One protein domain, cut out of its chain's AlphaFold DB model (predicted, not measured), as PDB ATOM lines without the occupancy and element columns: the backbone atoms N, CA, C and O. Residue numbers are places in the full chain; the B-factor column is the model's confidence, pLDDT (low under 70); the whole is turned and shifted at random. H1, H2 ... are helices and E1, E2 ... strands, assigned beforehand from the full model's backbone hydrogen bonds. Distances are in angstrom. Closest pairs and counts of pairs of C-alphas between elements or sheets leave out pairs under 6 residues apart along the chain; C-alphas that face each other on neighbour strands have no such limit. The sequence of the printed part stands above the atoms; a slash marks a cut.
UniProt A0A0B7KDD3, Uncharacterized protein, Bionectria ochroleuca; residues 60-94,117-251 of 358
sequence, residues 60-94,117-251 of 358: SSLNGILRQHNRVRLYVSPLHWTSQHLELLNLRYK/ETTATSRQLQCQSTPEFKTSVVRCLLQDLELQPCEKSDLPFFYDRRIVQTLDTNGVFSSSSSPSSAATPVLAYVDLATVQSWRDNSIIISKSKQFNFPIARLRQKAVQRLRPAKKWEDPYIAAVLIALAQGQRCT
ATOM      1  N   SER A  60     -23.366   0.629 -39.764       79.81
ATOM      2  CA  SER A  60     -24.448  -0.215 -40.276       79.81
ATOM      3  C   SER A  60     -24.948  -1.282 -39.298       79.81
ATOM      4  O   SER A  60     -25.919  -1.974 -39.597       79.81
ATOM      5  N   SER A  61     -24.298  -1.465 -38.148       84.81
ATOM      6  CA  SER A  61     -24.817  -2.352 -37.109       84.81
ATOM      7  C   SER A  61     -26.093  -1.762 -36.512       84.81
ATOM      8  O   SER A  61     -26.266  -0.544 -36.436       84.81
ATOM      9  N   LEU A  62     -26.980  -2.626 -36.018       82.81
ATOM     10  CA  LEU A  62     -28.230  -2.196 -35.390       82.81
ATOM     11  C   LEU A  62     -27.984  -1.225 -34.219       82.81
ATOM     12  O   LEU A  62     -28.692  -0.232 -34.084       82.81
ATOM     13  N   ASN A  63     -26.929  -1.459 -33.430       85.00
ATOM     14  CA  ASN A  63     -26.481  -0.552 -32.369       85.00
ATOM     15  C   ASN A  63     -26.019   0.814 -32.910       85.00
ATOM     16  O   ASN A  63     -26.291   1.841 -32.288       85.00
ATOM     17  N   GLY A  64     -25.331   0.837 -34.055       86.94
ATOM     18  CA  GLY A  64     -24.926   2.067 -34.738       86.94
ATOM     19  C   GLY A  64     -26.136   2.881 -35.196       86.94
ATOM     20  O   GLY A  64     -26.259   4.056 -34.844       86.94
ATOM     21  N   ILE A  65     -27.084   2.225 -35.867       88.06
ATOM     22  CA  ILE A  65     -28.344   2.829 -36.329       88.06
ATOM     23  C   ILE A  65     -29.146   3.378 -35.138       88.06
ATOM     24  O   ILE A  65     -29.626   4.509 -35.174       88.06
ATOM     25  N   LEU A  66     -29.241   2.619 -34.044       85.62
ATOM     26  CA  LEU A  66     -29.906   3.041 -32.808       85.62
ATOM     27  C   LEU A  66     -29.301   4.312 -32.206       85.62
ATOM     28  O   LEU A  66     -30.033   5.183 -31.737       85.62
ATOM     29  N   ARG A  67     -27.970   4.431 -32.218       87.69
ATOM     30  CA  ARG A  67     -27.268   5.620 -31.721       87.69
ATOM     31  C   ARG A  67     -27.492   6.824 -32.634       87.69
ATOM     32  O   ARG A  67     -27.759   7.912 -32.132       87.69
ATOM     33  N   GLN A  68     -27.436   6.625 -33.952       90.31
ATOM     34  CA  GLN A  68     -27.669   7.679 -34.948       90.31
ATOM     35  C   GLN A  68     -29.118   8.188 -34.933       90.31
ATOM     36  O   GLN A  68     -29.365   9.375 -35.129       90.31
ATOM     37  N   HIS A  69     -30.073   7.306 -34.640       88.62
ATOM     38  CA  HIS A  69     -31.503   7.606 -34.630       88.62
ATOM     39  C   HIS A  69     -32.112   7.474 -33.233       88.62
ATOM     40  O   HIS A  69     -33.206   6.940 -33.073       88.62
ATOM     41  N   ASN A  70     -31.444   8.017 -32.212       84.25
ATOM     42  CA  ASN A  70     -31.852   7.918 -30.802       84.25
ATOM     43  C   ASN A  70     -33.277   8.435 -30.492       84.25
ATOM     44  O   ASN A  70     -33.875   8.047 -29.489       84.25
ATOM     45  N   ARG A  71     -33.839   9.300 -31.345       86.06
ATOM     46  CA  ARG A  71     -35.221   9.801 -31.235       86.06
ATOM     47  C   ARG A  71     -36.257   8.873 -31.867       86.06
ATOM     48  O   ARG A  71     -37.444   9.003 -31.574       86.06
ATOM     49  N   VAL A  72     -35.832   7.954 -32.730       84.94
ATOM     50  CA  VAL A  72     -36.708   6.950 -33.329       84.94
ATOM     51  C   VAL A  72     -36.671   5.712 -32.449       84.94
ATOM     52  O   VAL A  72     -35.634   5.088 -32.241       84.94
ATOM     53  N   ARG A  73     -37.829   5.349 -31.901       81.81
ATOM     54  CA  ARG A  73     -37.954   4.159 -31.061       81.81
ATOM     55  C   ARG A  73     -37.898   2.928 -31.970       81.81
ATOM     56  O   ARG A  73     -38.926   2.466 -32.435       81.81
ATOM     57  N   LEU A  74     -36.701   2.414 -32.237       78.81
ATOM     58  CA  LEU A  74     -36.517   1.139 -32.943       78.81
ATOM     59  C   LEU A  74     -36.875  -0.065 -32.053       78.81
ATOM     60  O   LEU A  74     -37.287  -1.103 -32.558       78.81
ATOM     61  N   TYR A  75     -36.808   0.095 -30.725       80.94
ATOM     62  CA  TYR A  75     -37.289  -0.878 -29.732       80.94
ATOM     63  C   TYR A  75     -38.799  -0.796 -29.514       80.94
ATOM     64  O   TYR A  75     -39.291  -0.711 -28.387       80.94
ATOM     65  N   VAL A  76     -39.552  -0.738 -30.601       92.00
ATOM     66  CA  VAL A  76     -40.998  -0.885 -30.538       92.00
ATOM     67  C   VAL A  76     -41.326  -2.269 -31.051       92.00
ATOM     68  O   VAL A  76     -40.643  -2.803 -31.927       92.00
ATOM     69  N   SER A  77     -42.382  -2.841 -30.483       94.88
ATOM     70  CA  SER A  77     -42.883  -4.131 -30.911       94.88
ATOM     71  C   SER A  77     -43.050  -4.188 -32.432       94.88
ATOM     72  O   SER A  77     -43.640  -3.245 -32.971       94.88
ATOM     73  N   PRO A  78     -42.588  -5.247 -33.135       95.81
ATOM     74  CA  PRO A  78     -42.665  -5.310 -34.591       95.81
ATOM     75  C   PRO A  78     -44.062  -5.174 -35.182       95.81
ATOM     76  O   PRO A  78     -44.221  -4.741 -36.321       95.81
ATOM     77  N   LEU A  79     -45.097  -5.428 -34.380       96.44
ATOM     78  CA  LEU A  79     -46.479  -5.147 -34.752       96.44
ATOM     79  C   LEU A  79     -46.726  -3.654 -35.054       96.44
ATOM     80  O   LEU A  79     -47.571  -3.313 -35.881       96.44
ATOM     81  N   HIS A  80     -45.953  -2.760 -34.438       96.31
ATOM     82  CA  HIS A  80     -46.012  -1.310 -34.626       96.31
ATOM     83  C   HIS A  80     -44.910  -0.770 -35.549       96.31
ATOM     84  O   HIS A  80     -44.720   0.447 -35.623       96.31
ATOM     85  N   TRP A  81     -44.162  -1.635 -36.237       96.06
ATOM     86  CA  TRP A  81     -43.206  -1.163 -37.230       96.06
ATOM     87  C   TRP A  81     -43.922  -0.471 -38.391       96.06
ATOM     88  O   TRP A  81     -44.987  -0.886 -38.847       96.06
ATOM     89  N   THR A  82     -43.290   0.596 -38.867       95.88
ATOM     90  CA  THR A  82     -43.712   1.429 -40.000       95.88
ATOM     91  C   THR A  82     -42.685   1.328 -41.131       95.88
ATOM     92  O   THR A  82     -41.617   0.746 -40.946       95.88
ATOM     93  N   SER A  83     -42.962   1.921 -42.297       94.88
ATOM     94  CA  SER A  83     -41.987   1.978 -43.404       94.88
ATOM     95  C   SER A  83     -40.656   2.611 -42.989       94.88
ATOM     96  O   SER A  83     -39.604   2.149 -43.414       94.88
ATOM     97  N   GLN A  84     -40.689   3.585 -42.074       94.12
ATOM     98  CA  GLN A  84     -39.491   4.210 -41.514       94.12
ATOM     99  C   GLN A  84     -38.564   3.192 -40.829       94.12
ATOM    100  O   GLN A  84     -37.348   3.320 -40.902       94.12
ATOM    101  N   HIS A  85     -39.113   2.156 -40.185       94.50
ATOM    102  CA  HIS A  85     -38.291   1.116 -39.555       94.50
ATOM    103  C   HIS A  85     -37.550   0.284 -40.605       94.50
ATOM    104  O   HIS A  85     -36.404  -0.096 -40.392       94.50
ATOM    105  N   LEU A  86     -38.174   0.046 -41.761       94.75
ATOM    106  CA  LEU A  86     -37.526  -0.645 -42.875       94.75
ATOM    107  C   LEU A  86     -36.404   0.198 -43.477       94.75
ATOM    108  O   LEU A  86     -35.328  -0.331 -43.727       94.75
ATOM    109  N   GLU A  87     -36.626   1.502 -43.645       93.94
ATOM    110  CA  GLU A  87     -35.602   2.439 -44.122       93.94
ATOM    111  C   GLU A  87     -34.385   2.470 -43.190       93.94
ATOM    112  O   GLU A  87     -33.256   2.366 -43.659       93.94
ATOM    113  N   LEU A  88     -34.612   2.518 -41.873       92.44
ATOM    114  CA  LEU A  88     -33.546   2.479 -40.868       92.44
ATOM    115  C   LEU A  88     -32.750   1.171 -40.900       92.44
ATOM    116  O   LEU A  88     -31.537   1.190 -40.724       92.44
ATOM    117  N   LEU A  89     -33.414   0.045 -41.161       91.31
ATOM    118  CA  LEU A  89     -32.767  -1.257 -41.343       91.31
ATOM    119  C   LEU A  89     -32.171  -1.442 -42.750       91.31
ATOM    120  O   LEU A  89     -31.648  -2.514 -43.054       91.31
ATOM    121  N   ASN A  90     -32.268  -0.431 -43.621       93.38
ATOM    122  CA  ASN A  90     -31.900  -0.496 -45.035       93.38
ATOM    123  C   ASN A  90     -32.570  -1.677 -45.779       93.38
ATOM    124  O   ASN A  90     -32.001  -2.294 -46.684       93.38
ATOM    125  N   LEU A  91     -33.803  -2.005 -45.387       94.44
ATOM    126  CA  LEU A  91     -34.634  -3.038 -45.993       94.44
ATOM    127  C   LEU A  91     -35.590  -2.415 -47.009       94.44
ATOM    128  O   LEU A  91     -36.299  -1.451 -46.731       94.44
ATOM    129  N   ARG A  92     -35.647  -3.010 -48.202       95.31
ATOM    130  CA  ARG A  92     -36.534  -2.573 -49.286       95.31
ATOM    131  C   ARG A  92     -37.166  -3.758 -49.994       95.31
ATOM    132  O   ARG A  92     -36.478  -4.704 -50.379       95.31
ATOM    133  N   TYR A  93     -38.466  -3.671 -50.244       94.25
ATOM    134  CA  TYR A  93     -39.163  -4.640 -51.080       94.25
ATOM    135  C   TYR A  93     -38.853  -4.376 -52.553       94.25
ATOM    136  O   TYR A  93     -38.984  -3.256 -53.044       94.25
ATOM    137  N   LYS A  94     -38.453  -5.420 -53.280       93.56
ATOM    138  CA  LYS A  94     -38.261  -5.358 -54.732       93.56
ATOM    139  C   LYS A  94     -39.351  -6.168 -55.417       93.56
ATOM    140  O   LYS A  94     -39.462  -7.375 -55.215       93.56
ATOM    141  N   GLU A 117     -56.854 -29.878 -58.447       60.22
ATOM    142  CA  GLU A 117     -57.149 -29.421 -57.090       60.22
ATOM    143  C   GLU A 117     -56.462 -28.100 -56.717       60.22
ATOM    144  O   GLU A 117     -57.117 -27.225 -56.149       60.22
ATOM    145  N   THR A 118     -55.205 -27.851 -57.113       63.28
ATOM    146  CA  THR A 118     -54.478 -26.638 -56.669       63.28
ATOM    147  C   THR A 118     -55.176 -25.338 -57.103       63.28
ATOM    148  O   THR A 118     -55.159 -24.328 -56.391       63.28
ATOM    149  N   THR A 119     -55.838 -25.347 -58.265       63.97
ATOM    150  CA  THR A 119     -56.576 -24.182 -58.777       63.97
ATOM    151  C   THR A 119     -57.911 -23.939 -58.073       63.97
ATOM    152  O   THR A 119     -58.271 -22.776 -57.860       63.97
ATOM    153  N   ALA A 120     -58.623 -24.995 -57.669       65.19
ATOM    154  CA  ALA A 120     -59.873 -24.874 -56.917       65.19
ATOM    155  C   ALA A 120     -59.606 -24.327 -55.504       65.19
ATOM    156  O   ALA A 120     -60.247 -23.361 -55.075       65.19
ATOM    157  N   THR A 121     -58.560 -24.835 -54.849       71.81
ATOM    158  CA  THR A 121     -58.137 -24.413 -53.507       71.81
ATOM    159  C   THR A 121     -57.763 -22.932 -53.460       71.81
ATOM    160  O   THR A 121     -58.116 -22.227 -52.516       71.81
ATOM    161  N   SER A 122     -57.126 -22.396 -54.509       72.94
ATOM    162  CA  SER A 122     -56.770 -20.970 -54.554       72.94
ATOM    163  C   SER A 122     -57.993 -20.046 -54.568       72.94
ATOM    164  O   SER A 122     -57.984 -19.014 -53.895       72.94
ATOM    165  N   ARG A 123     -59.063 -20.404 -55.296       75.44
ATOM    166  CA  ARG A 123     -60.323 -19.638 -55.267       75.44
ATOM    167  C   ARG A 123     -61.008 -19.754 -53.911       75.44
ATOM    168  O   ARG A 123     -61.462 -18.745 -53.383       75.44
ATOM    169  N   GLN A 124     -61.021 -20.942 -53.317       75.38
ATOM    170  CA  GLN A 124     -61.635 -21.172 -52.007       75.38
ATOM    171  C   GLN A 124     -60.911 -20.411 -50.880       75.38
ATOM    172  O   GLN A 124     -61.548 -19.842 -49.998       75.38
ATOM    173  N   LEU A 125     -59.585 -20.279 -50.964       78.69
ATOM    174  CA  LEU A 125     -58.795 -19.419 -50.075       78.69
ATOM    175  C   LEU A 125     -59.081 -17.919 -50.266       78.69
ATOM    176  O   LEU A 125     -58.925 -17.134 -49.330       78.69
ATOM    177  N   GLN A 126     -59.487 -17.504 -51.468       76.31
ATOM    178  CA  GLN A 126     -59.826 -16.110 -51.776       76.31
ATOM    179  C   GLN A 126     -61.267 -15.749 -51.378       76.31
ATOM    180  O   GLN A 126     -61.537 -14.585 -51.069       76.31
ATOM    181  N   CYS A 127     -62.180 -16.722 -51.360       73.56
ATOM    182  CA  CYS A 127     -63.588 -16.533 -51.020       73.56
ATOM    183  C   CYS A 127     -63.824 -16.650 -49.510       73.56
ATOM    184  O   CYS A 127     -63.868 -17.761 -49.002       73.56
ATOM    185  N   GLN A 128     -63.990 -15.510 -48.821       65.12
ATOM    186  CA  GLN A 128     -64.562 -15.349 -47.461       65.12
ATOM    187  C   GLN A 128     -64.248 -16.453 -46.428       65.12
ATOM    188  O   GLN A 128     -65.059 -16.750 -45.555       65.12
ATOM    189  N   SER A 129     -63.071 -17.065 -46.505       81.62
ATOM    190  CA  SER A 129     -62.692 -18.121 -45.580       81.62
ATOM    191  C   SER A 129     -62.267 -17.514 -44.253       81.62
ATOM    192  O   SER A 129     -61.573 -16.489 -44.208       81.62
ATOM    193  N   THR A 130     -62.675 -18.167 -43.167       90.12
ATOM    194  CA  THR A 130     -62.188 -17.842 -41.830       90.12
ATOM    195  C   THR A 130     -60.662 -18.030 -41.787       90.12
ATOM    196  O   THR A 130     -60.115 -18.872 -42.516       90.12
ATOM    197  N   PRO A 131     -59.928 -17.233 -40.993       88.31
ATOM    198  CA  PRO A 131     -58.472 -17.356 -40.904       88.31
ATOM    199  C   PRO A 131     -58.032 -18.762 -40.459       88.31
ATOM    200  O   PRO A 131     -56.998 -19.256 -40.916       88.31
ATOM    201  N   GLU A 132     -58.839 -19.447 -39.648       90.50
ATOM    202  CA  GLU A 132     -58.623 -20.831 -39.216       90.50
ATOM    203  C   GLU A 132     -58.688 -21.799 -40.403       90.50
ATOM    204  O   GLU A 132     -57.798 -22.634 -40.564       90.50
ATOM    205  N   PHE A 133     -59.684 -21.644 -41.284       90.88
ATOM    206  CA  PHE A 133     -59.810 -22.466 -42.488       90.88
ATOM    207  C   PHE A 133     -58.601 -22.290 -43.409       90.88
ATOM    208  O   PHE A 133     -58.007 -23.275 -43.846       90.88
ATOM    209  N   LYS A 134     -58.176 -21.043 -43.657       91.31
ATOM    210  CA  LYS A 134     -56.982 -20.779 -44.479       91.31
ATOM    211  C   LYS A 134     -55.735 -21.417 -43.883       91.31
ATOM    212  O   LYS A 134     -54.938 -21.994 -44.614       91.31
ATOM    213  N   THR A 135     -55.579 -21.316 -42.566       91.56
ATOM    214  CA  THR A 135     -54.456 -21.918 -41.840       91.56
ATOM    215  C   THR A 135     -54.466 -23.437 -41.980       91.56
ATOM    216  O   THR A 135     -53.423 -24.027 -42.248       91.56
ATOM    217  N   SER A 136     -55.637 -24.071 -41.872       91.00
ATOM    218  CA  SER A 136     -55.783 -25.515 -42.071       91.00
ATOM    219  C   SER A 136     -55.401 -25.939 -43.487       91.00
ATOM    220  O   SER A 136     -54.621 -26.870 -43.651       91.00
ATOM    221  N   VAL A 137     -55.895 -25.233 -44.507       91.31
ATOM    222  CA  VAL A 137     -55.578 -25.525 -45.913       91.31
ATOM    223  C   VAL A 137     -54.086 -25.355 -46.190       91.31
ATOM    224  O   VAL A 137     -53.480 -26.211 -46.826       91.31
ATOM    225  N   VAL A 138     -53.475 -24.276 -45.694       91.75
ATOM    226  CA  VAL A 138     -52.027 -24.063 -45.818       91.75
ATOM    227  C   VAL A 138     -51.253 -25.182 -45.127       91.75
ATOM    228  O   VAL A 138     -50.291 -25.676 -45.700       91.75
ATOM    229  N   ARG A 139     -51.680 -25.626 -43.940       92.69
ATOM    230  CA  ARG A 139     -51.040 -26.741 -43.234       92.69
ATOM    231  C   ARG A 139     -51.091 -28.034 -44.048       92.69
ATOM    232  O   ARG A 139     -50.051 -28.661 -44.190       92.69
ATOM    233  N   CYS A 140     -52.246 -28.388 -44.612       90.25
ATOM    234  CA  CYS A 140     -52.372 -29.566 -45.476       90.25
ATOM    235  C   CYS A 140     -51.433 -29.471 -46.689       90.25
ATOM    236  O   CYS A 140     -50.648 -30.377 -46.925       90.25
ATOM    237  N   LEU A 141     -51.427 -28.327 -47.384       91.00
ATOM    238  CA  LEU A 141     -50.560 -28.114 -48.550       91.00
ATOM    239  C   LEU A 141     -49.063 -28.202 -48.223       91.00
ATOM    240  O   LEU A 141     -48.271 -28.603 -49.068       91.00
ATOM    241  N   LEU A 142     -48.656 -27.757 -47.033       92.12
ATOM    242  CA  LEU A 142     -47.256 -27.789 -46.610       92.12
ATOM    243  C   LEU A 142     -46.839 -29.173 -46.102       92.12
ATOM    244  O   LEU A 142     -45.687 -29.554 -46.288       92.12
ATOM    245  N   GLN A 143     -47.770 -29.939 -45.535       90.94
ATOM    246  CA  GLN A 143     -47.538 -31.326 -45.144       90.94
ATOM    247  C   GLN A 143     -47.192 -32.202 -46.358       90.94
ATOM    248  O   GLN A 143     -46.279 -33.020 -46.268       90.94
ATOM    249  N   ASP A 144     -47.839 -31.959 -47.503       89.56
ATOM    250  CA  ASP A 144     -47.522 -32.623 -48.778       89.56
ATOM    251  C   ASP A 144     -46.108 -32.287 -49.297       89.56
ATOM    252  O   ASP A 144     -45.555 -33.012 -50.119       89.56
ATOM    253  N   LEU A 145     -45.512 -31.191 -48.814       90.06
ATOM    254  CA  LEU A 145     -44.141 -30.761 -49.120       90.06
ATOM    255  C   LEU A 145     -43.135 -31.183 -48.039       90.06
ATOM    256  O   LEU A 145     -42.052 -30.604 -47.958       90.06
ATOM    257  N   GLU A 146     -43.507 -32.136 -47.182       93.25
ATOM    258  CA  GLU A 146     -42.694 -32.625 -46.062       93.25
ATOM    259  C   GLU A 146     -42.342 -31.544 -45.020       93.25
ATOM    260  O   GLU A 146     -41.441 -31.711 -44.195       93.25
ATOM    261  N   LEU A 147     -43.079 -30.430 -45.009       93.50
ATOM    262  CA  LEU A 147     -42.938 -29.386 -44.004       93.50
ATOM    263  C   LEU A 147     -43.905 -29.657 -42.857       93.50
ATOM    264  O   LEU A 147     -45.127 -29.592 -43.010       93.50
ATOM    265  N   GLN A 148     -43.350 -29.937 -41.684       93.38
ATOM    266  CA  GLN A 148     -44.128 -30.224 -40.489       93.38
ATOM    267  C   GLN A 148     -44.443 -28.931 -39.734       93.38
ATOM    268  O   GLN A 148     -43.555 -28.089 -39.566       93.38
ATOM    269  N   PRO A 149     -45.689 -28.737 -39.271       94.38
ATOM    270  CA  PRO A 149     -46.024 -27.608 -38.419       94.38
ATOM    271  C   PRO A 149     -45.300 -27.733 -37.074       94.38
ATOM    272  O   PRO A 149     -45.299 -28.793 -36.452       94.38
ATOM    273  N   CYS A 150     -44.719 -26.639 -36.597       92.19
ATOM    274  CA  CYS A 150     -44.214 -26.554 -35.234       92.19
ATOM    275  C   CYS A 150     -45.390 -26.481 -34.247       92.19
ATOM    276  O   CYS A 150     -46.422 -25.876 -34.547       92.19
ATOM    277  N   GLU A 151     -45.221 -27.029 -33.037       89.62
ATOM    278  CA  GLU A 151     -46.221 -26.905 -31.959       89.62
ATOM    279  C   GLU A 151     -46.512 -25.436 -31.619       89.62
ATOM    280  O   GLU A 151     -47.642 -25.040 -31.330       89.62
ATOM    281  N   LYS A 152     -45.462 -24.618 -31.693       91.25
ATOM    282  CA  LYS A 152     -45.474 -23.188 -31.430       91.25
ATOM    283  C   LYS A 152     -45.630 -22.414 -32.731       91.25
ATOM    284  O   LYS A 152     -44.823 -22.537 -33.648       91.25
ATOM    285  N   SER A 153     -46.688 -21.607 -32.803       92.88
ATOM    286  CA  SER A 153     -46.939 -20.693 -33.929       92.88
ATOM    287  C   SER A 153     -46.285 -19.324 -33.724       92.88
ATOM    288  O   SER A 153     -46.491 -18.403 -34.511       92.88
ATOM    289  N   ASP A 154     -45.525 -19.164 -32.650       95.62
ATOM    290  CA  ASP A 154     -44.914 -17.924 -32.225       95.62
ATOM    291  C   ASP A 154     -43.401 -17.956 -32.499       95.62
ATOM    292  O   ASP A 154     -42.713 -18.938 -32.223       95.62
ATOM    293  N   LEU A 155     -42.873 -16.886 -33.100       95.69
ATOM    294  CA  LEU A 155     -41.458 -16.787 -33.461       95.69
ATOM    295  C   LEU A 155     -40.710 -15.887 -32.475       95.69
ATOM    296  O   LEU A 155     -41.035 -14.700 -32.378       95.69
ATOM    297  N   PRO A 156     -39.678 -16.384 -31.773       95.62
ATOM    298  CA  PRO A 156     -38.863 -15.537 -30.917       95.62
ATOM    299  C   PRO A 156     -38.070 -14.531 -31.761       95.62
ATOM    300  O   PRO A 156     -37.355 -14.884 -32.697       95.62
ATOM    301  N   PHE A 157     -38.196 -13.256 -31.408       94.88
ATOM    302  CA  PHE A 157     -37.456 -12.144 -31.983       94.88
ATOM    303  C   PHE A 157     -36.346 -11.734 -31.018       94.88
ATOM    304  O   PHE A 157     -36.587 -11.213 -29.920       94.88
ATOM    305  N   PHE A 158     -35.112 -11.979 -31.438       92.69
ATOM    306  CA  PHE A 158     -33.934 -11.762 -30.620       92.69
ATOM    307  C   PHE A 158     -33.325 -10.386 -30.875       92.69
ATOM    308  O   PHE A 158     -33.228  -9.908 -32.006       92.69
ATOM    309  N   TYR A 159     -32.829  -9.772 -29.811       89.50
ATOM    310  CA  TYR A 159     -31.944  -8.621 -29.865       89.50
ATOM    311  C   TYR A 159     -30.853  -8.824 -28.823       89.50
ATOM    312  O   TYR A 159     -31.149  -9.165 -27.680       89.50
ATOM    313  N   ASP A 160     -29.595  -8.654 -29.225       87.94
ATOM    314  CA  ASP A 160     -28.445  -8.869 -28.339       87.94
ATOM    315  C   ASP A 160     -28.498 -10.233 -27.614       87.94
ATOM    316  O   ASP A 160     -28.303 -10.344 -26.407       87.94
ATOM    317  N   ARG A 161     -28.849 -11.290 -28.368       87.44
ATOM    318  CA  ARG A 161     -29.002 -12.680 -27.885       87.44
ATOM    319  C   ARG A 161     -30.083 -12.888 -26.816       87.44
ATOM    320  O   ARG A 161     -30.159 -13.960 -26.225       87.44
ATOM    321  N   ARG A 162     -30.936 -11.896 -26.576       91.31
ATOM    322  CA  ARG A 162     -32.083 -11.988 -25.669       91.31
ATOM    323  C   ARG A 162     -33.369 -11.963 -26.470       91.31
ATOM    324  O   ARG A 162     -33.478 -11.215 -27.439       91.31
ATOM    325  N   ILE A 163     -34.350 -12.756 -26.056       93.50
ATOM    326  CA  ILE A 163     -35.700 -12.668 -26.613       93.50
ATOM    327  C   ILE A 163     -36.291 -11.348 -26.126       93.50
ATOM    328  O   ILE A 163     -36.536 -11.174 -24.934       93.50
ATOM    329  N   VAL A 164     -36.472 -10.396 -27.038       93.62
ATOM    330  CA  VAL A 164     -37.094  -9.101 -26.719       93.62
ATOM    331  C   VAL A 164     -38.589  -9.144 -26.977       93.62
ATOM    332  O   VAL A 164     -39.352  -8.440 -26.318       93.62
ATOM    333  N   GLN A 165     -39.015  -9.989 -27.911       95.31
ATOM    334  CA  GLN A 165     -40.416 -10.192 -28.204       95.31
ATOM    335  C   GLN A 165     -40.650 -11.552 -28.844       95.31
ATOM    336  O   GLN A 165     -39.757 -12.115 -29.463       95.31
ATOM    337  N   THR A 166     -41.882 -12.029 -28.752       96.50
ATOM    338  CA  THR A 166     -42.384 -13.143 -29.543       96.50
ATOM    339  C   THR A 166     -43.367 -12.624 -30.597       96.50
ATOM    340  O   THR A 166     -44.215 -11.780 -30.295       96.50
ATOM    341  N   LEU A 167     -43.208 -13.052 -31.848       97.19
ATOM    342  CA  LEU A 167     -44.054 -12.657 -32.972       97.19
ATOM    343  C   LEU A 167     -45.150 -13.688 -33.195       97.19
ATOM    344  O   LEU A 167     -44.853 -14.847 -33.473       97.19
ATOM    345  N   ASP A 168     -46.398 -13.242 -33.147       97.00
ATOM    346  CA  ASP A 168     -47.538 -14.072 -33.511       97.00
ATOM    347  C   ASP A 168     -47.505 -14.412 -35.013       97.00
ATOM    348  O   ASP A 168     -47.371 -13.543 -35.875       97.00
ATOM    349  N   THR A 169     -47.649 -15.684 -35.370       96.81
ATOM    350  CA  THR A 169     -47.861 -16.094 -36.766       96.81
ATOM    351  C   THR A 169     -49.067 -17.017 -36.865       96.81
ATOM    352  O   THR A 169     -49.599 -17.485 -35.860       96.81
ATOM    353  N   ASN A 170     -49.544 -17.262 -38.084       96.12
ATOM    354  CA  ASN A 170     -50.624 -18.222 -38.306       96.12
ATOM    355  C   ASN A 170     -50.104 -19.666 -38.368       96.12
ATOM    356  O   ASN A 170     -50.894 -20.600 -38.301       96.12
ATOM    357  N   GLY A 171     -48.792 -19.854 -38.499       95.81
ATOM    358  CA  GLY A 171     -48.146 -21.155 -38.448       95.81
ATOM    359  C   GLY A 171     -46.660 -21.031 -38.747       95.81
ATOM    360  O   GLY A 171     -46.263 -20.272 -39.633       95.81
ATOM    361  N   VAL A 172     -45.855 -21.799 -38.026       96.31
ATOM    362  CA  VAL A 172     -44.422 -21.969 -38.273       96.31
ATOM    363  C   VAL A 172     -44.203 -23.412 -38.692       96.31
ATOM    364  O   VAL A 172     -44.881 -24.305 -38.185       96.31
ATOM    365  N   PHE A 173     -43.305 -23.635 -39.643       95.56
ATOM    366  CA  PHE A 173     -43.052 -24.950 -40.209       95.56
ATOM    367  C   PHE A 173     -41.554 -25.226 -40.297       95.56
ATOM    368  O   PHE A 173     -40.747 -24.337 -40.604       95.56
ATOM    369  N   SER A 174     -41.209 -26.486 -40.073       94.25
ATOM    370  CA  SER A 174     -39.854 -27.024 -40.109       94.25
ATOM    371  C   SER A 174     -39.743 -28.127 -41.150       94.25
ATOM    372  O   SER A 174     -40.730 -28.780 -41.485       94.25
ATOM    373  N   SER A 175     -38.531 -28.339 -41.657       92.31
ATOM    374  CA  SER A 175     -38.257 -29.476 -42.535       92.31
ATOM    375  C   SER A 175     -38.298 -30.777 -41.736       92.31
ATOM    376  O   SER A 175     -37.636 -30.872 -40.701       92.31
ATOM    377  N   SER A 176     -39.025 -31.784 -42.225       85.50
ATOM    378  CA  SER A 176     -39.001 -33.153 -41.678       85.50
ATOM    379  C   SER A 176     -37.610 -33.794 -41.753       85.50
ATOM    380  O   SER A 176     -37.280 -34.677 -40.967       85.50
ATOM    381  N   SER A 177     -36.780 -33.327 -42.689       81.12
ATOM    382  CA  SER A 177     -35.477 -33.899 -43.026       81.12
ATOM    383  C   SER A 177     -34.386 -33.658 -41.977       81.12
ATOM    384  O   SER A 177     -33.236 -34.029 -42.211       81.12
ATOM    385  N   SER A 178     -34.692 -32.988 -40.863       71.94
ATOM    386  CA  SER A 178     -33.734 -32.718 -39.792       71.94
ATOM    387  C   SER A 178     -33.987 -33.678 -38.622       71.94
ATOM    388  O   SER A 178     -34.896 -33.442 -37.830       71.94
ATOM    389  N   PRO A 179     -33.208 -34.770 -38.498       65.88
ATOM    390  CA  PRO A 179     -33.385 -35.764 -37.437       65.88
ATOM    391  C   PRO A 179     -32.935 -35.276 -36.048       65.88
ATOM    392  O   PRO A 179     -33.088 -36.003 -35.070       65.88
ATOM    393  N   SER A 180     -32.372 -34.066 -35.928       63.88
ATOM    394  CA  SER A 180     -31.940 -33.506 -34.646       63.88
ATOM    395  C   SER A 180     -33.082 -32.748 -33.965       63.88
ATOM    396  O   SER A 180     -33.572 -31.766 -34.513       63.88
ATOM    397  N   SER A 181     -33.436 -33.202 -32.759       59.28
ATOM    398  CA  SER A 181     -34.372 -32.709 -31.723       59.28
ATOM    399  C   SER A 181     -34.882 -31.246 -31.763       59.28
ATOM    400  O   SER A 181     -35.991 -30.969 -31.308       59.28
ATOM    401  N   ALA A 182     -34.144 -30.288 -32.323       73.25
ATOM    402  CA  ALA A 182     -34.576 -28.901 -32.459       73.25
ATOM    403  C   ALA A 182     -35.022 -28.595 -33.899       73.25
ATOM    404  O   ALA A 182     -34.227 -28.164 -34.735       73.25
ATOM    405  N   ALA A 183     -36.315 -28.784 -34.177       82.69
ATOM    406  CA  ALA A 183     -36.934 -28.419 -35.448       82.69
ATOM    407  C   ALA A 183     -36.652 -26.938 -35.782       82.69
ATOM    408  O   ALA A 183     -37.173 -26.020 -35.143       82.69
ATOM    409  N   THR A 184     -35.784 -26.692 -36.767       89.38
ATOM    410  CA  THR A 184     -35.413 -25.330 -37.165       89.38
ATOM    411  C   THR A 184     -36.564 -24.700 -37.948       89.38
ATOM    412  O   THR A 184     -37.113 -25.335 -38.854       89.38
ATOM    413  N   PRO A 185     -37.004 -23.477 -37.617       92.25
ATOM    414  CA  PRO A 185     -38.106 -22.859 -38.338       92.25
ATOM    415  C   PRO A 185     -37.619 -22.411 -39.725       92.25
ATOM    416  O   PRO A 185     -36.765 -21.530 -39.859       92.25
ATOM    417  N   VAL A 186     -38.155 -23.022 -40.780       94.31
ATOM    418  CA  VAL A 186     -37.767 -22.743 -42.176       94.31
ATOM    419  C   VAL A 186     -38.762 -21.801 -42.848       94.31
ATOM    420  O   VAL A 186     -38.387 -20.941 -43.651       94.31
ATOM    421  N   LEU A 187     -40.037 -21.945 -42.494       95.88
ATOM    422  CA  LEU A 187     -41.146 -21.267 -43.144       95.88
ATOM    423  C   LEU A 187     -42.119 -20.723 -42.097       95.88
ATOM    424  O   LEU A 187     -42.419 -21.385 -41.108       95.88
ATOM    425  N   ALA A 188     -42.659 -19.531 -42.351       97.00
ATOM    426  CA  ALA A 188     -43.783 -18.993 -41.593       97.00
ATOM    427  C   ALA A 188     -44.937 -18.609 -42.521       97.00
ATOM    428  O   ALA A 188     -44.744 -18.058 -43.612       97.00
ATOM    429  N   TYR A 189     -46.154 -18.869 -42.055       96.69
ATOM    430  CA  TYR A 189     -47.391 -18.429 -42.678       96.69
ATOM    431  C   TYR A 189     -47.982 -17.254 -41.902       96.69
ATOM    432  O   TYR A 189     -48.160 -17.309 -40.683       96.69
ATOM    433  N   VAL A 190     -48.313 -16.186 -42.630       96.12
ATOM    434  CA  VAL A 190     -48.917 -14.982 -42.059       96.12
ATOM    435  C   VAL A 190     -50.082 -14.524 -42.938       96.12
ATOM    436  O   VAL A 190     -49.912 -14.200 -44.120       96.12
ATOM    437  N   ASP A 191     -51.279 -14.449 -42.354       94.62
ATOM    438  CA  ASP A 191     -52.430 -13.768 -42.945       94.62
ATOM    439  C   ASP A 191     -52.401 -12.291 -42.535       94.62
ATOM    440  O   ASP A 191     -52.573 -11.920 -41.371       94.62
ATOM    441  N   LEU A 192     -52.216 -11.420 -43.525       94.50
ATOM    442  CA  LEU A 192     -52.166  -9.980 -43.312       94.50
ATOM    443  C   LEU A 192     -53.472  -9.409 -42.751       94.50
ATOM    444  O   LEU A 192     -53.437  -8.364 -42.109       94.50
ATOM    445  N   ALA A 193     -54.623 -10.054 -42.968       93.00
ATOM    446  CA  ALA A 193     -55.868  -9.638 -42.321       93.00
ATOM    447  C   ALA A 193     -55.780  -9.812 -40.796       93.00
ATOM    448  O   ALA A 193     -56.162  -8.912 -40.045       93.00
ATOM    449  N   THR A 194     -55.197 -10.925 -40.351       94.94
ATOM    450  CA  THR A 194     -54.953 -11.221 -38.938       94.94
ATOM    451  C   THR A 194     -53.953 -10.233 -38.341       94.94
ATOM    452  O   THR A 194     -54.232  -9.651 -37.298       94.94
ATOM    453  N   VAL A 195     -52.862  -9.921 -39.053       96.00
ATOM    454  CA  VAL A 195     -51.889  -8.889 -38.628       96.00
ATOM    455  C   VAL A 195     -52.553  -7.523 -38.444       96.00
ATOM    456  O   VAL A 195     -52.256  -6.803 -37.490       96.00
ATOM    457  N   GLN A 196     -53.477  -7.146 -39.333       94.94
ATOM    458  CA  GLN A 196     -54.227  -5.897 -39.177       94.94
ATOM    459  C   GLN A 196     -55.147  -5.926 -37.955       94.94
ATOM    460  O   GLN A 196     -55.190  -4.944 -37.219       94.94
ATOM    461  N   SER A 197     -55.817  -7.050 -37.690       94.75
ATOM    462  CA  SER A 197     -56.602  -7.233 -36.462       94.75
ATOM    463  C   SER A 197     -55.728  -7.095 -35.210       94.75
ATOM    464  O   SER A 197     -56.080  -6.370 -34.278       94.75
ATOM    465  N   TRP A 198     -54.537  -7.701 -35.206       96.25
ATOM    466  CA  TRP A 198     -53.574  -7.558 -34.112       96.25
ATOM    467  C   TRP A 198     -53.173  -6.097 -33.890       96.25
ATOM    468  O   TRP A 198     -53.192  -5.639 -32.750       96.25
ATOM    469  N   ARG A 199     -52.889  -5.331 -34.952       95.75
ATOM    470  CA  ARG A 199     -52.594  -3.888 -34.848       95.75
ATOM    471  C   ARG A 199     -53.761  -3.076 -34.318       95.75
ATOM    472  O   ARG A 199     -53.579  -2.196 -33.480       95.75
ATOM    473  N   ASP A 200     -54.965  -3.356 -34.800       93.50
ATOM    474  CA  ASP A 200     -56.162  -2.658 -34.343       93.50
ATOM    475  C   ASP A 200     -56.372  -2.895 -32.835       93.50
ATOM    476  O   ASP A 200     -56.782  -1.976 -32.115       93.50
ATOM    477  N   ASN A 201     -56.024  -4.089 -32.343       92.94
ATOM    478  CA  ASN A 201     -56.100  -4.482 -30.935       92.94
ATOM    479  C   ASN A 201     -54.914  -3.999 -30.080       92.94
ATOM    480  O   ASN A 201     -55.093  -3.781 -28.882       92.94
ATOM    481  N   SER A 202     -53.726  -3.799 -30.662       94.31
ATOM    482  CA  SER A 202     -52.523  -3.385 -29.923       94.31
ATOM    483  C   SER A 202     -52.545  -1.915 -29.507       94.31
ATOM    484  O   SER A 202     -51.873  -1.522 -28.552       94.31
ATOM    485  N   ILE A 203     -53.344  -1.090 -30.185       92.44
ATOM    486  CA  ILE A 203     -53.535   0.315 -29.824       92.44
ATOM    487  C   ILE A 203     -54.500   0.390 -28.642       92.44
ATOM    488  O   ILE A 203     -55.716   0.548 -28.791       92.44
ATOM    489  N   ILE A 204     -53.928   0.282 -27.443       86.88
ATOM    490  CA  ILE A 204     -54.645   0.444 -26.182       86.88
ATOM    491  C   ILE A 204     -55.049   1.909 -26.058       86.88
ATOM    492  O   ILE A 204     -54.233   2.780 -25.760       86.88
ATOM    493  N   ILE A 205     -56.335   2.180 -26.239       80.56
ATOM    494  CA  ILE A 205     -56.937   3.400 -25.723       80.56
ATOM    495  C   ILE A 205     -57.876   3.002 -24.603       80.56
ATOM    496  O   ILE A 205     -58.574   1.992 -24.705       80.56
ATOM    497  N   SER A 206     -57.843   3.784 -23.522       78.94
ATOM    498  CA  SER A 206     -58.754   3.661 -22.387       78.94
ATOM    499  C   SER A 206     -60.156   3.291 -22.872       78.94
ATOM    500  O   SER A 206     -60.764   4.028 -23.654       78.94
ATOM    501  N   LYS A 207     -60.648   2.129 -22.424       72.06
ATOM    502  CA  LYS A 207     -62.018   1.668 -22.661       72.06
ATOM    503  C   LYS A 207     -62.957   2.534 -21.820       72.06
ATOM    504  O   LYS A 207     -63.455   2.105 -20.783       72.06
ATOM    505  N   SER A 208     -63.148   3.784 -22.228       75.88
ATOM    506  CA  SER A 208     -64.248   4.589 -21.713       75.88
ATOM    507  C   SER A 208     -65.551   3.885 -22.080       75.88
ATOM    508  O   SER A 208     -65.726   3.467 -23.224       75.88
ATOM    509  N   LYS A 209     -66.468   3.760 -21.114       79.06
ATOM    510  CA  LYS A 209     -67.813   3.208 -21.353       79.06
ATOM    511  C   LYS A 209     -68.601   4.046 -22.363       79.06
ATOM    512  O   LYS A 209     -69.509   3.536 -23.005       79.06
ATOM    513  N   GLN A 210     -68.251   5.324 -22.495       82.81
ATOM    514  CA  GLN A 210     -68.857   6.234 -23.455       82.81
ATOM    515  C   GLN A 210     -67.998   6.325 -24.713       82.81
ATOM    516  O   GLN A 210     -66.796   6.608 -24.648       82.81
ATOM    517  N   PHE A 211     -68.642   6.106 -25.858       85.81
ATOM    518  CA  PHE A 211     -68.039   6.279 -27.168       85.81
ATOM    519  C   PHE A 211     -67.619   7.741 -27.358       85.81
ATOM    520  O   PHE A 211     -68.449   8.638 -27.480       85.81
ATOM    521  N   ASN A 212     -66.310   7.988 -27.369       89.38
ATOM    522  CA  ASN A 212     -65.746   9.319 -27.547       89.38
ATOM    523  C   ASN A 212     -65.226   9.452 -28.989       89.38
ATOM    524  O   ASN A 212     -64.188   8.887 -29.343       89.38
ATOM    525  N   PHE A 213     -65.965  10.182 -29.829       92.62
ATOM    526  CA  PHE A 213     -65.635  10.394 -31.245       92.62
ATOM    527  C   PHE A 213     -64.203  10.923 -31.470       92.62
ATOM    528  O   PHE A 213     -63.495  10.355 -32.309       92.62
ATOM    529  N   PRO A 214     -63.727  11.957 -30.744       92.75
ATOM    530  CA  PRO A 214     -62.329  12.385 -30.811       92.75
ATOM    531  C   PRO A 214     -61.324  11.252 -30.570       92.75
ATOM    532  O   PRO A 214     -60.381  11.088 -31.346       92.75
ATOM    533  N   ILE A 215     -61.549  10.424 -29.547       89.81
ATOM    534  CA  ILE A 215     -60.688   9.275 -29.244       89.81
ATOM    535  C   ILE A 215     -60.718   8.240 -30.375       89.81
ATOM    536  O   ILE A 215     -59.665   7.748 -30.785       89.81
ATOM    537  N   ALA A 216     -61.897   7.936 -30.922       90.00
ATOM    538  CA  ALA A 216     -62.030   7.016 -32.051       90.00
ATOM    539  C   ALA A 216     -61.245   7.509 -33.282       90.00
ATOM    540  O   ALA A 216     -60.534   6.727 -33.916       90.00
ATOM    541  N   ARG A 217     -61.284   8.819 -33.574       93.50
ATOM    542  CA  ARG A 217     -60.489   9.437 -34.651       93.50
ATOM    543  C   ARG A 217     -58.987   9.350 -34.390       93.50
ATOM    544  O   ARG A 217     -58.230   9.048 -35.312       93.50
ATOM    545  N   LEU A 218     -58.543   9.577 -33.152       93.56
ATOM    546  CA  LEU A 218     -57.136   9.406 -32.775       93.56
ATOM    547  C   LEU A 218     -56.684   7.949 -32.947       93.56
ATOM    548  O   LEU A 218     -55.614   7.719 -33.509       93.56
ATOM    549  N   ARG A 219     -57.519   6.976 -32.552       92.00
ATOM    550  CA  ARG A 219     -57.271   5.541 -32.775       92.00
ATOM    551  C   ARG A 219     -57.096   5.235 -34.249       92.00
ATOM    552  O   ARG A 219     -56.096   4.645 -34.640       92.00
ATOM    553  N   GLN A 220     -58.051   5.669 -35.063       93.44
ATOM    554  CA  GLN A 220     -58.039   5.430 -36.498       93.44
ATOM    555  C   GLN A 220     -56.796   6.042 -37.147       93.44
ATOM    556  O   GLN A 220     -56.137   5.382 -37.946       93.44
ATOM    557  N   LYS A 221     -56.421   7.265 -36.756       95.06
ATOM    558  CA  LYS A 221     -55.199   7.922 -37.234       95.06
ATOM    559  C   LYS A 221     -53.938   7.161 -36.815       95.06
ATOM    560  O   LYS A 221     -52.993   7.085 -37.595       95.06
ATOM    561  N   ALA A 222     -53.909   6.592 -35.611       93.50
ATOM    562  CA  ALA A 222     -52.796   5.772 -35.146       93.50
ATOM    563  C   ALA A 222     -52.695   4.450 -35.930       93.50
ATOM    564  O   ALA A 222     -51.622   4.140 -36.436       93.50
ATOM    565  N   VAL A 223     -53.810   3.741 -36.137       93.44
ATOM    566  CA  VAL A 223     -53.869   2.538 -36.990       93.44
ATOM    567  C   VAL A 223     -53.390   2.851 -38.408       93.44
ATOM    568  O   VAL A 223     -52.556   2.138 -38.956       93.44
ATOM    569  N   GLN A 224     -53.876   3.941 -39.006       94.88
ATOM    570  CA  GLN A 224     -53.505   4.334 -40.368       94.88
ATOM    571  C   GLN A 224     -52.008   4.617 -40.521       94.88
ATOM    572  O   GLN A 224     -51.463   4.363 -41.587       94.88
ATOM    573  N   ARG A 225     -51.330   5.087 -39.466       94.50
ATOM    574  CA  ARG A 225     -49.869   5.278 -39.473       94.50
ATOM    575  C   ARG A 225     -49.089   3.965 -39.458       94.50
ATOM    576  O   ARG A 225     -47.961   3.940 -39.936       94.50
ATOM    577  N   LEU A 226     -49.667   2.902 -38.900       95.06
ATOM    578  CA  LEU A 226     -49.070   1.564 -38.887       95.06
ATOM    579  C   LEU A 226     -49.365   0.785 -40.171       95.06
ATOM    580  O   LEU A 226     -48.645  -0.154 -40.506       95.06
ATOM    581  N   ARG A 227     -50.433   1.148 -40.892       94.19
ATOM    582  CA  ARG A 227     -50.818   0.473 -42.130       94.19
ATOM    583  C   ARG A 227     -49.880   0.873 -43.270       94.19
ATOM    584  O   ARG A 227     -49.780   2.059 -43.582       94.19
ATOM    585  N   PRO A 228     -49.221  -0.092 -43.931       94.31
ATOM    586  CA  PRO A 228     -48.399   0.212 -45.092       94.31
ATOM    587  C   PRO A 228     -49.280   0.688 -46.252       94.31
ATOM    588  O   PRO A 228     -50.414   0.230 -46.419       94.31
ATOM    589  N   ALA A 229     -48.735   1.556 -47.106       93.31
ATOM    590  CA  ALA A 229     -49.424   1.999 -48.320       93.31
ATOM    591  C   ALA A 229     -49.744   0.825 -49.265       93.31
ATOM    592  O   ALA A 229     -50.775   0.816 -49.936       93.31
ATOM    593  N   LYS A 230     -48.874  -0.194 -49.293       94.62
ATOM    594  CA  LYS A 230     -49.076  -1.438 -50.040       94.62
ATOM    595  C   LYS A 230     -49.056  -2.622 -49.083       94.62
ATOM    596  O   LYS A 230     -48.102  -2.798 -48.336       94.62
ATOM    597  N   LYS A 231     -50.081  -3.475 -49.152       91.94
ATOM    598  CA  LYS A 231     -50.254  -4.616 -48.232       91.94
ATOM    599  C   LYS A 231     -49.063  -5.587 -48.224       91.94
ATOM    600  O   LYS A 231     -48.744  -6.133 -47.186       91.94
ATOM    601  N   TRP A 232     -48.405  -5.806 -49.361       91.75
ATOM    602  CA  TRP A 232     -47.244  -6.707 -49.463       91.75
ATOM    603  C   TRP A 232     -45.911  -6.051 -49.068       91.75
ATOM    604  O   TRP A 232     -44.884  -6.720 -49.083       91.75
ATOM    605  N   GLU A 233     -45.912  -4.757 -48.742       95.81
ATOM    606  CA  GLU A 233     -44.751  -4.019 -48.220       95.81
ATOM    607  C   GLU A 233     -44.908  -3.790 -46.709       95.81
ATOM    608  O   GLU A 233     -44.474  -2.776 -46.164       95.81
ATOM    609  N   ASP A 234     -45.602  -4.709 -46.036       96.44
ATOM    610  CA  ASP A 234     -45.902  -4.611 -44.617       96.44
ATOM    611  C   ASP A 234     -44.649  -4.868 -43.765       96.44
ATOM    612  O   ASP A 234     -44.102  -5.969 -43.832       96.44
ATOM    613  N   PRO A 235     -44.213  -3.916 -42.915       96.94
ATOM    614  CA  PRO A 235     -43.017  -4.077 -42.089       96.94
ATOM    615  C   PRO A 235     -43.026  -5.308 -41.180       96.94
ATOM    616  O   PRO A 235     -41.962  -5.826 -40.841       96.94
ATOM    617  N   TYR A 236     -44.209  -5.806 -40.817       97.44
ATOM    618  CA  TYR A 236     -44.343  -7.019 -40.018       97.44
ATOM    619  C   TYR A 236     -43.770  -8.250 -40.733       97.44
ATOM    620  O   TYR A 236     -43.157  -9.106 -40.103       97.44
ATOM    621  N   ILE A 237     -43.882  -8.303 -42.066       97.38
ATOM    622  CA  ILE A 237     -43.291  -9.363 -42.893       97.38
ATOM    623  C   ILE A 237     -41.771  -9.391 -42.713       97.38
ATOM    624  O   ILE A 237     -41.186 -10.459 -42.551       97.38
ATOM    625  N   ALA A 238     -41.121  -8.222 -42.729       96.75
ATOM    626  CA  ALA A 238     -39.674  -8.137 -42.547       96.75
ATOM    627  C   ALA A 238     -39.253  -8.613 -41.151       96.75
ATOM    628  O   ALA A 238     -38.255  -9.316 -41.026       96.75
ATOM    629  N   ALA A 239     -40.029  -8.282 -40.116       96.81
ATOM    630  CA  ALA A 239     -39.766  -8.749 -38.761       96.81
ATOM    631  C   ALA A 239     -39.858 -10.275 -38.633       96.81
ATOM    632  O   ALA A 239     -38.979 -10.887 -38.031       96.81
ATOM    633  N   VAL A 240     -40.876 -10.889 -39.247       97.62
ATOM    634  CA  VAL A 240     -41.035 -12.353 -39.297       97.62
ATOM    635  C   VAL A 240     -39.852 -13.006 -40.012       97.62
ATOM    636  O   VAL A 240     -39.297 -13.977 -39.507       97.62
ATOM    637  N   LEU A 241     -39.403 -12.445 -41.139       96.94
ATOM    638  CA  LEU A 241     -38.208 -12.931 -41.838       96.94
ATOM    639  C   LEU A 241     -36.947 -12.810 -40.969       96.94
ATOM    640  O   LEU A 241     -36.151 -13.740 -40.903       96.94
ATOM    641  N   ILE A 242     -36.760 -11.697 -40.258       95.56
ATOM    642  CA  ILE A 242     -35.632 -11.552 -39.328       95.56
ATOM    643  C   ILE A 242     -35.702 -12.618 -38.226       95.56
ATOM    644  O   ILE A 242     -34.691 -13.264 -37.963       95.56
ATOM    645  N   ALA A 243     -36.875 -12.842 -37.624       96.06
ATOM    646  CA  ALA A 243     -37.057 -13.851 -36.580       96.06
ATOM    647  C   ALA A 243     -36.772 -15.275 -37.087       96.06
ATOM    648  O   ALA A 243     -36.075 -16.033 -36.417       96.06
ATOM    649  N   LEU A 244     -37.228 -15.621 -38.298       96.19
ATOM    650  CA  LEU A 244     -36.894 -16.895 -38.945       96.19
ATOM    651  C   LEU A 244     -35.380 -17.047 -39.132       96.19
ATOM    652  O   LEU A 244     -34.804 -18.050 -38.717       96.19
ATOM    653  N   ALA A 245     -34.718 -16.029 -39.691       94.62
ATOM    654  CA  ALA A 245     -33.270 -16.049 -39.898       94.62
ATOM    655  C   ALA A 245     -32.499 -16.188 -38.578       94.62
ATOM    656  O   ALA A 245     -31.449 -16.827 -38.531       94.62
ATOM    657  N   GLN A 246     -33.000 -15.581 -37.501       93.69
ATOM    658  CA  GLN A 246     -32.434 -15.729 -36.163       93.69
ATOM    659  C   GLN A 246     -32.629 -17.151 -35.631       93.69
ATOM    660  O   GLN A 246     -31.654 -17.756 -35.197       93.69
ATOM    661  N   GLY A 247     -33.838 -17.710 -35.730       91.56
ATOM    662  CA  GLY A 247     -34.134 -19.082 -35.305       91.56
ATOM    663  C   GLY A 247     -33.253 -20.125 -35.999       91.56
ATOM    664  O   GLY A 247     -32.726 -21.021 -35.341       91.56
ATOM    665  N   GLN A 248     -33.001 -19.946 -37.298       91.50
ATOM    666  CA  GLN A 248     -32.084 -20.786 -38.080       91.50
ATOM    667  C   GLN A 248     -30.615 -20.649 -37.655       91.50
ATOM    668  O   GLN A 248     -29.840 -21.585 -37.790       91.50
ATOM    669  N   ARG A 249     -30.198 -19.481 -37.152       88.12
ATOM    670  CA  ARG A 249     -28.816 -19.248 -36.689       88.12
ATOM    671  C   ARG A 249     -28.580 -19.693 -35.251       88.12
ATOM    672  O   ARG A 249     -27.439 -19.937 -34.876       88.12
ATOM    673  N   CYS A 250     -29.629 -19.755 -34.437       82.94
ATOM    674  CA  CYS A 250     -29.537 -20.175 -33.040       82.94
ATOM    675  C   CYS A 250     -29.403 -21.699 -32.874       82.94
ATOM    676  O   CYS A 250     -29.093 -22.163 -31.782       82.94
ATOM    677  N   THR A 251     -29.595 -22.469 -33.942       68.38
ATOM    678  CA  THR A 251     -29.556 -23.936 -33.976       68.38
ATOM    679  C   THR A 251     -28.292 -24.386 -34.709       68.38
ATOM    680  O   THR A 251     -28.331 -24.517 -35.929       68.38
TER     681      THR A 251
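This is residues 60 to 94 and 117 to 251 of the 358 residues of an uncharacterized protein of Bionectria ochroleuca (UniProt A0A0B7KDD3). One helix, H7, makes the core, with two small antiparallel sheets packed on it: the hairpin of E2 and E3, and the three-stranded sheet E1 E4 E5, on which H7 runs along the edge strand E5. H4 covers the opposite face of that sheet with H3 beyond it, H2 packs on the beginning of H7, H1 is set far from the core, and H5 and H6 lead to a loop and helix start, residues 207 to 214, that sticks out. The printed part has 170 residues, with seven named helices and five named strands in the order H1 H2 H3 H4 E1 E2 E3 E4 E5 H5 H6 H7; its class is mixed, helices and strands. The larger sheet has the order E1 - E4 - E5, all antiparallel. The whole is only just compact, close to loose, with a radius of gyration of the C-alphas of 18.3 A and spans of 51 by 42 by 33 A.

H1, residues 62 to 68, and H2, residues 83 to 88, are close but not clearly touching, about perpendicular at 87 degrees; their closest C-alphas, those of Ile 65 and Leu 88, are 6.9 A apart. H3, residues 117 to 126, and H4, residues 131 to 143, are close but not clearly touching, at a shallow tilt of 25 degrees, opposite ways, with the closest C-alphas, those of Leu 125 and Lys 134, 6.0 A apart. E1, residues 147 to 149, and E4, residues 171 to 175, are antiparallel neighbours, with N 148 and O 174 2.9 A apart, within hydrogen-bond range. E4 forms a hairpin with E5, residues 185 to 190, where N 173 and O 187 are 2.8 A apart. H4 is on this sheet at a height of 7.7 A, over E4 and only just over E1, with 3 of its C-alphas on E1; its line and that of E4 stand at 0 degrees on the local plane. E2, residues 154 to 159, and E3, residues 162 to 168, form the other hairpin, with N 157 and O 165 2.7 A apart. H5, residues 192 to 202, and H6, residues 213 to 226, only just touch, with 3 pairs of C-alphas within 8 A, at a steep tilt of 47 degrees, opposite ways; H6 does so with residues 223 to 226 alone, and the closest C-alphas, those of Asp 200 and Val 223, are 6.3 A apart. H7, residues 235 to 249, is on the opposite face of the sheet E1 E4 E5 from H4, at a height of 9.1 A, over E5 and along it at 13 degrees on the local plane. The closest C-alphas of H7 and E2, those of Ala 243 and Phe 157, are 4.9 A apart. H7 touches H2 with residues 235 to 238 alone, at a steep tilt of 46 degrees, the same way; the closest C-alphas, those of Ser 83 and Pro 235, are 6.3 A apart. H1 and H7 are apart. Every O i to N i+4 pair is within hydrogen-bond range in H1, H2, H4, H5, H6 and H7; in H3 it is 5 of 6.

H1 begins at C-alpha 62, (-28.230, -2.196, -35.390). H3 is 14.6 A long from first to last C-alpha, H4 18.2 A, E2 16.1 A, E3 17.5 A, H5 14.9 A and H6 20.3 A. H7 is 21.5 A long, from C-alpha 235 at (-43.017, -4.077, -42.089) to C-alpha 249 at (-28.816, -19.248, -36.689).

The two C-alphas farthest apart, those of Pro 179 and Gln 210, are 56.7 A apart. Residues 95 to 116 are not printed, and C-alphas 94 and 117 are 30.7 A apart across this cut. The link from H1 to H2, 14 residues, is long. The mean pLDDT of the printed part is 89.3; residues 117 to 120, 128, 179 to 181 and 251 are under 70.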